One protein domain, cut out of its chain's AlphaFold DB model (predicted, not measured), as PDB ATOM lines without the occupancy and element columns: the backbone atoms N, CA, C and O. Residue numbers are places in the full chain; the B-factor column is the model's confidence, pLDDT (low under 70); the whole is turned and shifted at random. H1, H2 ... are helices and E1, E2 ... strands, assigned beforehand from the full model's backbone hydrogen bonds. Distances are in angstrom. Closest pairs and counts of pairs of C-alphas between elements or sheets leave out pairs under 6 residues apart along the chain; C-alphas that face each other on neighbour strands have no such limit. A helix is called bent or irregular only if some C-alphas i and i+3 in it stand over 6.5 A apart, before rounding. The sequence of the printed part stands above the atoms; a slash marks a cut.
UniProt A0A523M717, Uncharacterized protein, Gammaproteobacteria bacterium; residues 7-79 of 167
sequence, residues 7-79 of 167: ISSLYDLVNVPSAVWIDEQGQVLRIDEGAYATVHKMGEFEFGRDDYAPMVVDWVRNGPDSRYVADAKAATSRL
ATOM      1  N   ILE A   7     221.030 200.242 180.858       76.50
ATOM      2  CA  ILE A   7     220.345 201.540 180.848       76.50
ATOM      3  C   ILE A   7     221.080 202.508 179.922       76.50
ATOM      4  O   ILE A   7     220.458 203.091 179.036       76.50
ATOM      5  N   SER A   8     222.404 202.617 180.066       75.75
ATOM      6  CA  SER A   8     223.220 203.465 179.191       75.75
ATOM      7  C   SER A   8     223.120 203.032 177.729       75.75
ATOM      8  O   SER A   8     223.060 203.877 176.845       75.75
ATOM      9  N   SER A   9     223.016 201.726 177.465       75.50
ATOM     10  CA  SER A   9     222.879 201.192 176.105       75.50
ATOM     11  C   SER A   9     221.513 201.488 175.477       75.50
ATOM     12  O   SER A   9     221.455 201.791 174.282       75.50
ATOM     13  N   LEU A  10     220.430 201.397 176.260       77.00
ATOM     14  CA  LEU A  10     219.054 201.643 175.805       77.00
ATOM     15  C   LEU A  10     218.783 203.122 175.522       77.00
ATOM     16  O   LEU A  10     218.082 203.438 174.563       77.00
ATOM     17  N   TYR A  11     219.336 204.006 176.349       76.25
ATOM     18  CA  TYR A  11     219.111 205.452 176.271       76.25
ATOM     19  C   TYR A  11     220.284 206.225 175.655       76.25
ATOM     20  O   TYR A  11     220.247 207.450 175.630       76.25
ATOM     21  N   ASP A  12     221.296 205.507 175.156       79.12
ATOM     22  CA  ASP A  12     222.525 206.055 174.569       79.12
ATOM     23  C   ASP A  12     223.217 207.085 175.476       79.12
ATOM     24  O   ASP A  12     223.719 208.110 175.024       79.12
ATOM     25  N   LEU A  13     223.224 206.814 176.787       85.62
ATOM     26  CA  LEU A  13     223.906 207.666 177.755       85.62
ATOM     27  C   LEU A  13     225.407 207.476 177.571       85.62
ATOM     28  O   LEU A  13     225.933 206.375 177.774       85.62
ATOM     29  N   VAL A  14     226.099 208.546 177.190       86.06
ATOM     30  CA  VAL A  14     227.528 208.488 176.841       86.06
ATOM     31  C   VAL A  14     228.446 208.829 178.012       86.06
ATOM     32  O   VAL A  14     229.615 208.451 177.993       86.06
ATOM     33  N   ASN A  15     227.926 209.481 179.054       89.62
ATOM     34  CA  ASN A  15     228.662 209.862 180.261       89.62
ATOM     35  C   ASN A  15     227.763 209.747 181.510       89.62
ATOM     36  O   ASN A  15     226.540 209.664 181.387       89.62
ATOM     37  N   VAL A  16     228.341 209.730 182.715       86.38
ATOM     38  CA  VAL A  16     227.613 209.640 183.998       86.38
ATOM     39  C   VAL A  16     228.194 210.573 185.073       86.38
ATOM     40  O   VAL A  16     229.401 210.785 185.103       86.38
ATOM     41  N   PRO A  17     227.407 211.092 186.030       88.62
ATOM     42  CA  PRO A  17     225.969 210.958 186.168       88.62
ATOM     43  C   PRO A  17     225.231 211.711 185.059       88.62
ATOM     44  O   PRO A  17     225.498 212.880 184.792       88.62
ATOM     45  N   SER A  18     224.260 211.022 184.464       89.06
ATOM     46  CA  SER A  18     223.314 211.591 183.508       89.06
ATOM     47  C   SER A  18     221.898 211.369 184.005       89.06
ATOM     48  O   SER A  18     221.630 210.390 184.706       89.06
ATOM     49  N   ALA A  19     220.992 212.267 183.641       88.88
ATOM     50  CA  ALA A  19     219.598 212.200 184.049       88.88
ATOM     51  C   ALA A  19     218.653 212.073 182.850       88.88
ATOM     52  O   ALA A  19     218.908 212.565 181.749       88.88
ATOM     53  N   VAL A  20     217.539 211.389 183.108       89.50
ATOM     54  CA  VAL A  20     216.407 211.235 182.194       89.50
ATOM     55  C   VAL A  20     215.158 211.647 182.960       89.50
ATOM     56  O   VAL A  20     214.907 211.131 184.049       89.50
ATOM     57  N   TRP A  21     214.400 212.598 182.424       90.81
ATOM     58  CA  TRP A  21     213.139 213.041 183.016       90.81
ATOM     59  C   TRP A  21     211.997 212.325 182.316       90.81
ATOM     60  O   TRP A  21     211.889 212.395 181.091       90.81
ATOM     61  N   ILE A  22     211.169 211.635 183.095       89.94
ATOM     62  CA  ILE A  22     210.038 210.852 182.602       89.94
ATOM     63  C   ILE A  22     208.786 211.345 183.317       89.94
ATOM     64  O   ILE A  22     208.755 211.345 184.548       89.94
ATOM     65  N   ASP A  23     207.784 211.790 182.564       90.31
ATOM     66  CA  ASP A  23     206.505 212.195 183.148       90.31
ATOM     67  C   ASP A  23     205.669 211.003 183.636       90.31
ATOM     68  O   ASP A  23     206.009 209.831 183.450       90.31
ATOM     69  N   GLU A  24     204.537 211.298 184.271       88.69
ATOM     70  CA  GLU A  24     203.618 210.280 184.794       88.69
ATOM     71  C   GLU A  24     202.971 209.423 183.689       88.69
ATOM     72  O   GLU A  24     202.423 208.357 183.972       88.69
ATOM     73  N   GLN A  25     203.044 209.857 182.428       89.50
ATOM     74  CA  GLN A  25     202.563 209.133 181.250       89.50
ATOM     75  C   GLN A  25     203.680 208.316 180.574       89.50
ATOM     76  O   GLN A  25     203.457 207.705 179.523       89.50
ATOM     77  N   GLY A  26     204.875 208.273 181.168       87.62
ATOM     78  CA  GLY A  26     206.018 207.522 180.659       87.62
ATOM     79  C   GLY A  26     206.731 208.187 179.481       87.62
ATOM     80  O   GLY A  26     207.501 207.513 178.794       87.62
ATOM     81  N   GLN A  27     206.488 209.472 179.209       87.50
ATOM     82  CA  GLN A  27     207.160 210.197 178.134       87.50
ATOM     83  C   GLN A  27     208.489 210.772 178.611       87.50
ATOM     84  O   GLN A  27     208.586 211.368 179.682       87.50
ATOM     85  N   VAL A  28     209.522 210.619 177.782       87.81
ATOM     86  CA  VAL A  28     210.832 211.225 178.027       87.81
ATOM     87  C   VAL A  28     210.762 212.710 177.684       87.81
ATOM     88  O   VAL A  28     210.598 213.077 176.521       87.81
ATOM     89  N   LEU A  29     210.924 213.556 178.699       88.31
ATOM     90  CA  LEU A  29     210.908 215.015 178.577       88.31
ATOM     91  C   LEU A  29     212.313 215.607 178.442       88.31
ATOM     92  O   LEU A  29     212.484 216.656 177.829       88.31
ATOM     93  N   ARG A  30     213.331 214.953 179.012       89.06
ATOM     94  CA  ARG A  30     214.754 215.336 178.924       89.06
ATOM     95  C   ARG A  30     215.617 214.078 179.005       89.06
ATOM     96  O   ARG A  30     215.238 213.139 179.704       89.06
ATOM     97  N   ILE A  31     216.749 214.039 178.304       87.50
ATOM     98  CA  ILE A  31     217.621 212.858 178.233       87.50
ATOM     99  C   ILE A  31     219.077 213.240 177.968       87.50
ATOM    100  O   ILE A  31     219.328 214.237 177.289       87.50
ATOM    101  N   ASP A  32     219.998 212.409 178.470       84.00
ATOM    102  CA  ASP A  32     221.449 212.504 178.246       84.00
ATOM    103  C   ASP A  32     222.030 213.860 178.688       84.00
ATOM    104  O   ASP A  32     222.859 214.471 178.018       84.00
ATOM    105  N   GLU A  33     221.545 214.359 179.830       87.31
ATOM    106  CA  GLU A  33     222.004 215.612 180.434       87.31
ATOM    107  C   GLU A  33     222.888 215.333 181.644       87.31
ATOM    108  O   GLU A  33     222.504 214.553 182.520       87.31
ATOM    109  N   GLY A  34     224.039 216.009 181.713       86.69
ATOM    110  CA  GLY A  34     224.939 215.933 182.859       86.69
ATOM    111  C   GLY A  34     224.243 216.382 184.136       86.69
ATOM    112  O   GLY A  34     223.804 217.525 184.249       86.69
ATOM    113  N   ALA A  35     224.154 215.468 185.100       86.12
ATOM    114  CA  ALA A  35     223.336 215.628 186.302       86.12
ATOM    115  C   ALA A  35     224.157 215.979 187.552       86.12
ATOM    116  O   ALA A  35     223.669 215.852 188.676       86.12
ATOM    117  N   TYR A  36     225.410 216.407 187.373       86.31
ATOM    118  CA  TYR A  36     226.176 217.028 188.447       86.31
ATOM    119  C   TYR A  36     225.471 218.322 188.859       86.31
ATOM    120  O   TYR A  36     225.615 219.337 188.191       86.31
ATOM    121  N   ALA A  37     224.704 218.263 189.949       85.44
ATOM    122  CA  ALA A  37     223.956 219.389 190.514       85.44
ATOM    123  C   ALA A  37     224.817 220.296 191.415       85.44
ATOM    124  O   ALA A  37     224.306 221.000 192.288       85.44
ATOM    125  N   THR A  38     226.135 220.208 191.262       89.50
ATOM    126  CA  THR A  38     227.115 221.092 191.882       89.50
ATOM    127  C   THR A  38     228.316 221.194 190.951       89.50
ATOM    128  O   THR A  38     228.651 220.224 190.264       89.50
ATOM    129  N   VAL A  39     228.964 222.353 190.929       90.62
ATOM    130  CA  VAL A  39     230.247 222.534 190.242       90.62
ATOM    131  C   VAL A  39     231.377 221.838 191.013       90.62
ATOM    132  O   VAL A  39     231.556 222.024 192.219       90.62
ATOM    133  N   HIS A  40     232.163 221.030 190.309       87.88
ATOM    134  CA  HIS A  40     233.312 220.293 190.824       87.88
ATOM    135  C   HIS A  40     234.614 220.813 190.217       87.88
ATOM    136  O   HIS A  40     234.649 221.211 189.058       87.88
ATOM    137  N   LYS A  41     235.696 220.741 191.001       88.56
ATOM    138  CA  LYS A  41     237.057 221.062 190.560       88.56
ATOM    139  C   LYS A  41     237.959 219.847 190.679       88.56
ATOM    140  O   LYS A  41     237.988 219.205 191.731       88.56
ATOM    141  N   MET A  42     238.706 219.560 189.621       82.06
ATOM    142  CA  MET A  42     239.725 218.516 189.579       82.06
ATOM    143  C   MET A  42     240.988 219.091 188.940       82.06
ATOM    144  O   MET A  42     241.079 219.202 187.722       82.06
ATOM    145  N   GLY A  43     241.962 219.483 189.766       84.12
ATOM    146  CA  GLY A  43     243.100 220.268 189.283       84.12
ATOM    147  C   GLY A  43     242.626 221.605 188.705       84.12
ATOM    148  O   GLY A  43     241.904 222.337 189.380       84.12
ATOM    149  N   GLU A  44     243.003 221.882 187.458       84.50
ATOM    150  CA  GLU A  44     242.593 223.080 186.708       84.50
ATOM    151  C   GLU A  44     241.233 222.912 186.002       84.50
ATOM    152  O   GLU A  44     240.707 223.874 185.449       84.50
ATOM    153  N   PHE A  45     240.649 221.708 186.011       83.81
ATOM    154  CA  PHE A  45     239.384 221.432 185.333       83.81
ATOM    155  C   PHE A  45     238.189 221.717 186.239       83.81
ATOM    156  O   PHE A  45     238.148 221.277 187.392       83.81
ATOM    157  N   GLU A  46     237.191 222.395 185.684       88.50
ATOM    158  CA  GLU A  46     235.884 222.625 186.294       88.50
ATOM    159  C   GLU A  46     234.817 221.868 185.488       88.50
ATOM    160  O   GLU A  46     234.905 221.771 184.266       88.50
ATOM    161  N   PHE A  47     233.855 221.237 186.166       88.19
ATOM    162  CA  PHE A  47     232.729 220.568 185.508       88.19
ATOM    163  C   PHE A  47     231.512 220.462 186.428       88.19
ATOM    164  O   PHE A  47     231.630 220.422 187.650       88.19
ATOM    165  N   GLY A  48     230.329 220.309 185.836       89.12
ATOM    166  CA  GLY A  48     229.058 220.260 186.563       89.12
ATOM    167  C   GLY A  48     228.354 221.612 186.570       89.12
ATOM    168  O   GLY A  48     228.774 222.532 185.877       89.12
ATOM    169  N   ARG A  49     227.226 221.710 187.280       90.25
ATOM    170  CA  ARG A  49     226.385 222.916 187.271       90.25
ATOM    171  C   ARG A  49     225.525 223.020 188.528       90.25
ATOM    172  O   ARG A  49     224.990 222.023 189.004       90.25
ATOM    173  N   ASP A  50     225.328 224.228 189.042       90.62
ATOM    174  CA  ASP A  50     224.539 224.445 190.269       90.62
ATOM    175  C   ASP A  50     223.029 224.601 190.006       90.62
ATOM    176  O   ASP A  50     222.204 224.514 190.917       90.62
ATOM    177  N   ASP A  51     222.637 224.823 188.754       90.31
ATOM    178  CA  ASP A  51     221.256 225.088 188.343       90.31
ATOM    179  C   ASP A  51     220.454 223.817 187.997       90.31
ATOM    180  O   ASP A  51     219.229 223.900 187.888       90.31
ATOM    181  N   TYR A  52     221.076 222.629 187.933       92.00
ATOM    182  CA  TYR A  52     220.357 221.383 187.617       92.00
ATOM    183  C   TYR A  52     219.318 221.006 188.685       92.00
ATOM    184  O   TYR A  52     218.179 220.667 188.368       92.00
ATOM    185  N   ALA A  53     219.673 221.092 189.974       92.94
ATOM    186  CA  ALA A  53     218.729 220.810 191.060       92.94
ATOM    187  C   ALA A  53     217.534 221.791 191.073       92.94
ATOM    188  O   ALA A  53     216.393 221.323 191.147       92.94
ATOM    189  N   PRO A  54     217.734 223.118 190.939       94.12
ATOM    190  CA  PRO A  54     216.643 224.067 190.727       94.12
ATOM    191  C   PRO A  54     215.701 223.714 189.569       94.12
ATOM    192  O   PRO A  54     214.488 223.852 189.732       94.12
ATOM    193  N   MET A  55     216.216 223.212 188.439       93.38
ATOM    194  CA  MET A  55     215.375 222.773 187.315       93.38
ATOM    195  C   MET A  55     214.431 221.636 187.722       93.38
ATOM    196  O   MET A  55     213.233 221.697 187.443       93.38
ATOM    197  N   VAL A  56     214.955 220.614 188.407       93.06
ATOM    198  CA  VAL A  56     214.149 219.472 188.875       93.06
ATOM    199  C   VAL A  56     213.085 219.939 189.871       93.06
ATOM    200  O   VAL A  56     211.935 219.514 189.791       93.06
ATOM    201  N   VAL A  57     213.437 220.840 190.792       95.50
ATOM    202  CA  VAL A  57     212.489 221.396 191.774       95.50
ATOM    203  C   VAL A  57     211.364 222.181 191.097       95.50
ATOM    204  O   VAL A  57     210.214 222.074 191.525       95.50
ATOM    205  N   ASP A  58     211.665 222.962 190.059       96.06
ATOM    206  CA  ASP A  58     210.652 223.679 189.278       96.06
ATOM    207  C   ASP A  58     209.695 222.707 188.575       96.06
ATOM    208  O   ASP A  58     208.477 222.864 188.675       96.06
ATOM    209  N   TRP A  59     210.229 221.650 187.959       94.38
ATOM    210  CA  TRP A  59     209.416 220.615 187.321       94.38
ATOM    211  C   TRP A  59     208.508 219.881 188.308       94.38
ATOM    212  O   TRP A  59     207.317 219.740 188.050       94.38
ATOM    213  N   VAL A  60     209.014 219.496 189.480       94.38
ATOM    214  CA  VAL A  60     208.194 218.855 190.525       94.38
ATOM    215  C   VAL A  60     207.048 219.762 190.993       94.38
ATOM    216  O   VAL A  60     205.982 219.267 191.354       94.38
ATOM    217  N   ARG A  61     207.242 221.087 191.001       96.56
ATOM    218  CA  ARG A  61     206.224 222.052 191.451       96.56
ATOM    219  C   ARG A  61     205.193 222.390 190.382       96.56
ATOM    220  O   ARG A  61     204.025 222.557 190.718       96.56
ATOM    221  N   ASN A  62     205.630 222.526 189.133       95.44
ATOM    222  CA  ASN A  62     204.805 223.044 188.041       95.44
ATOM    223  C   ASN A  62     204.346 221.949 187.065       95.44
ATOM    224  O   ASN A  62     203.519 222.210 186.196       95.44
ATOM    225  N   GLY A  63     204.871 220.728 187.182       91.94
ATOM    226  CA  GLY A  63     204.547 219.621 186.290       91.94
ATOM    227  C   GLY A  63     204.790 219.990 184.818       91.94
ATOM    228  O   GLY A  63     205.831 220.578 184.505       91.94
ATOM    229  N   PRO A  64     203.847 219.684 183.907       90.94
ATOM    230  CA  PRO A  64     203.949 220.035 182.487       90.94
ATOM    231  C   PRO A  64     204.108 221.536 182.196       90.94
ATOM    232  O   PRO A  64     204.612 221.883 181.133       90.94
ATOM    233  N   ASP A  65     203.720 222.418 183.125       91.81
ATOM    234  CA  ASP A  65     203.806 223.876 182.953       91.81
ATOM    235  C   ASP A  65     205.196 224.445 183.299       91.81
ATOM    236  O   ASP A  65     205.436 225.650 183.187       91.81
ATOM    237  N   SER A  66     206.136 223.602 183.738       93.25
ATOM    238  CA  SER A  66     207.509 224.028 184.011       93.25
ATOM    239  C   SER A  66     208.199 224.537 182.747       93.25
ATOM    240  O   SER A  66     208.233 223.872 181.711       93.25
ATOM    241  N   ARG A  67     208.888 225.677 182.869       90.25
ATOM    242  CA  ARG A  67     209.732 226.249 181.800       90.25
ATOM    243  C   ARG A  67     210.874 225.329 181.348       90.25
ATOM    244  O   ARG A  67     211.511 225.615 180.338       90.25
ATOM    245  N   TYR A  68     211.183 224.289 182.124       90.19
ATOM    246  CA  TYR A  68     212.244 223.327 181.836       90.19
ATOM    247  C   TYR A  68     211.723 222.037 181.199       90.19
ATOM    248  O   TYR A  68     212.528 221.186 180.827       90.19
ATOM    249  N   VAL A  69     210.413 221.865 181.031       88.38
ATOM    250  CA  VAL A  69     209.879 220.751 180.242       88.38
ATOM    251  C   VAL A  69     210.141 221.044 178.768       88.38
ATOM    252  O   VAL A  69     209.702 222.061 178.235       88.38
ATOM    253  N   ALA A  70     210.902 220.171 178.106       75.00
ATOM    254  CA  ALA A  70     211.040 220.237 176.658       75.00
ATOM    255  C   ALA A  70     209.853 219.528 175.995       75.00
ATOM    256  O   ALA A  70     209.289 218.585 176.551       75.00
ATOM    257  N   ASP A  71     209.510 219.946 174.775       70.25
ATOM    258  CA  ASP A  71     208.633 219.155 173.909       70.25
ATOM    259  C   ASP A  71     209.243 217.748 173.742       70.25
ATOM    260  O   ASP A  71     210.431 217.617 173.432       70.25
ATOM    261  N   ALA A  72     208.448 216.693 173.927       66.56
ATOM    262  CA  ALA A  72     208.879 215.300 173.785       66.56
ATOM    263  C   ALA A  72     209.561 215.034 172.428       66.56
ATOM    264  O   ALA A  72     210.512 214.249 172.324       66.56
ATOM    265  N   LYS A  73     209.146 215.740 171.367       65.62
ATOM    266  CA  LYS A  73     209.825 215.675 170.064       65.62
ATOM    267  C   LYS A  73     211.238 216.267 170.117       65.62
ATOM    268  O   LYS A  73     212.162 215.712 169.523       65.62
ATOM    269  N   ALA A  74     211.424 217.367 170.840       70.25
ATOM    270  CA  ALA A  74     212.742 217.940 171.075       70.25
ATOM    271  C   ALA A  74     213.599 217.004 171.940       70.25
ATOM    272  O   ALA A  74     214.761 216.795 171.607       70.25
ATOM    273  N   ALA A  75     213.031 216.367 172.969       71.19
ATOM    274  CA  ALA A  75     213.741 215.413 173.821       71.19
ATOM    275  C   ALA A  75     214.248 214.192 173.036       71.19
ATOM    276  O   ALA A  75     215.430 213.857 173.093       71.19
ATOM    277  N   THR A  76     213.381 213.571 172.233       68.69
ATOM    278  CA  THR A  76     213.743 212.411 171.399       68.69
ATOM    279  C   THR A  76     214.710 212.756 170.272       68.69
ATOM    280  O   THR A  76     215.538 211.922 169.930       68.69
ATOM    281  N   SER A  77     214.698 213.981 169.737       69.31
ATOM    282  CA  SER A  77     215.687 214.400 168.728       69.31
ATOM    283  C   SER A  77     217.134 214.429 169.246       69.31
ATOM    284  O   SER A  77     218.069 214.468 168.450       69.31
ATOM    285  N   ARG A  78     217.326 214.388 170.574       68.12
ATOM    286  CA  ARG A  78     218.645 214.314 171.225       68.12
ATOM    287  C   ARG A  78     219.184 212.890 171.305       68.12
ATOM    288  O   ARG A  78     220.395 212.721 171.453       68.12
ATOM    289  N   LEU A  79     218.310 211.888 171.174       69.62
ATOM    290  CA  LEU A  79     218.723 210.506 170.967       69.62
ATOM    291  C   LEU A  79     219.398 210.453 169.601       69.62
ATOM    292  O   LEU A  79     218.756 210.530 168.554       69.62
TER     293      LEU A  79
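AT A GLANCE: This is residues 7 to 79 of the 167 residues of an uncharacterized protein of Gammaproteobacteria bacterium (UniProt A0A523M717). A two-stranded hairpin, E1 and E2, makes the middle of this open arrangement, with H1 and the longest helix, H2, on opposite sides of it and H3 next to E2. A second, small hairpin, E3 and E4, makes an arm at one end, where residues 41 to 46 stick out. The printed part has 73 residues, with three named helices and four named strands in the order H1, E1, E2, E3, E4, H2, H3; the strands form two separate antiparallel pairs, E1 - E2 and E3 - E4. The class is mixed, helices and strands. The whole is only just compact, close to loose, with a radius of gyration of the C-alphas of 13.3 A and spans of 42 by 30 by 17 A.

HOW THE PARTS SIT: H1, residues 7 to 11, has 2 pairs of C-alphas within 8 A of E2, residues 28 to 34; the closest are those of Tyr 11 and Asp 32, 7.7 A apart. E1, residues 18 to 22, and E2 form a hairpin, antiparallel at 169 degrees, with N 21 and O 30 at 2.9 A and N 29 and O 21 at 2.8 A, both within hydrogen-bond range. E3, residues 40 to 42, and E4, residues 45 to 47, form another hairpin, antiparallel at 155 degrees, with N 40 and O 47 within hydrogen-bond range at 2.8 A. E2 and E3 are apart. H2, residues 52 to 65, is apart from E1, E2 and E3. H3, residues 72 to 76, has 9 pairs of C-alphas within 8 A of E2, the closest being those of Arg 30 and Ala 75, 5.2 A apart. H1, H2 and H3 each touch no helix. Every O i to N i+4 pair is within hydrogen-bond range in H1 and H3; in H2 8 of 10 are.

IN THESE COORDINATES: H1 begins at C-alpha 7, at (220.345, 201.540, 180.848), and measures 6.1 A from first to last C-alpha. E1 measures 13.3 A and E2 15.6 A. E3 measures 6.8 A and E4 6.7 A. H2 begins at C-alpha 52, at (220.357, 221.383, 187.617), and measures 17.4 A; it is irregular, with C-alphas 61 and 64 at 9.5 A. H3 measures 6.1 A and ends at C-alpha 76, at (213.743, 212.411, 171.399).

THE WHOLE: The two C-alphas farthest apart are those of Gln 25 and Gly 43, at 42.8 A. The printed part, residues 7 to 79, has no cut. No link is long; those from H1 to E1 and from H2 to H3 are short, and the other four are tight. The mean pLDDT of the printed part is 85.7, and residues 72 to 73 and 76 to 79 are under 70.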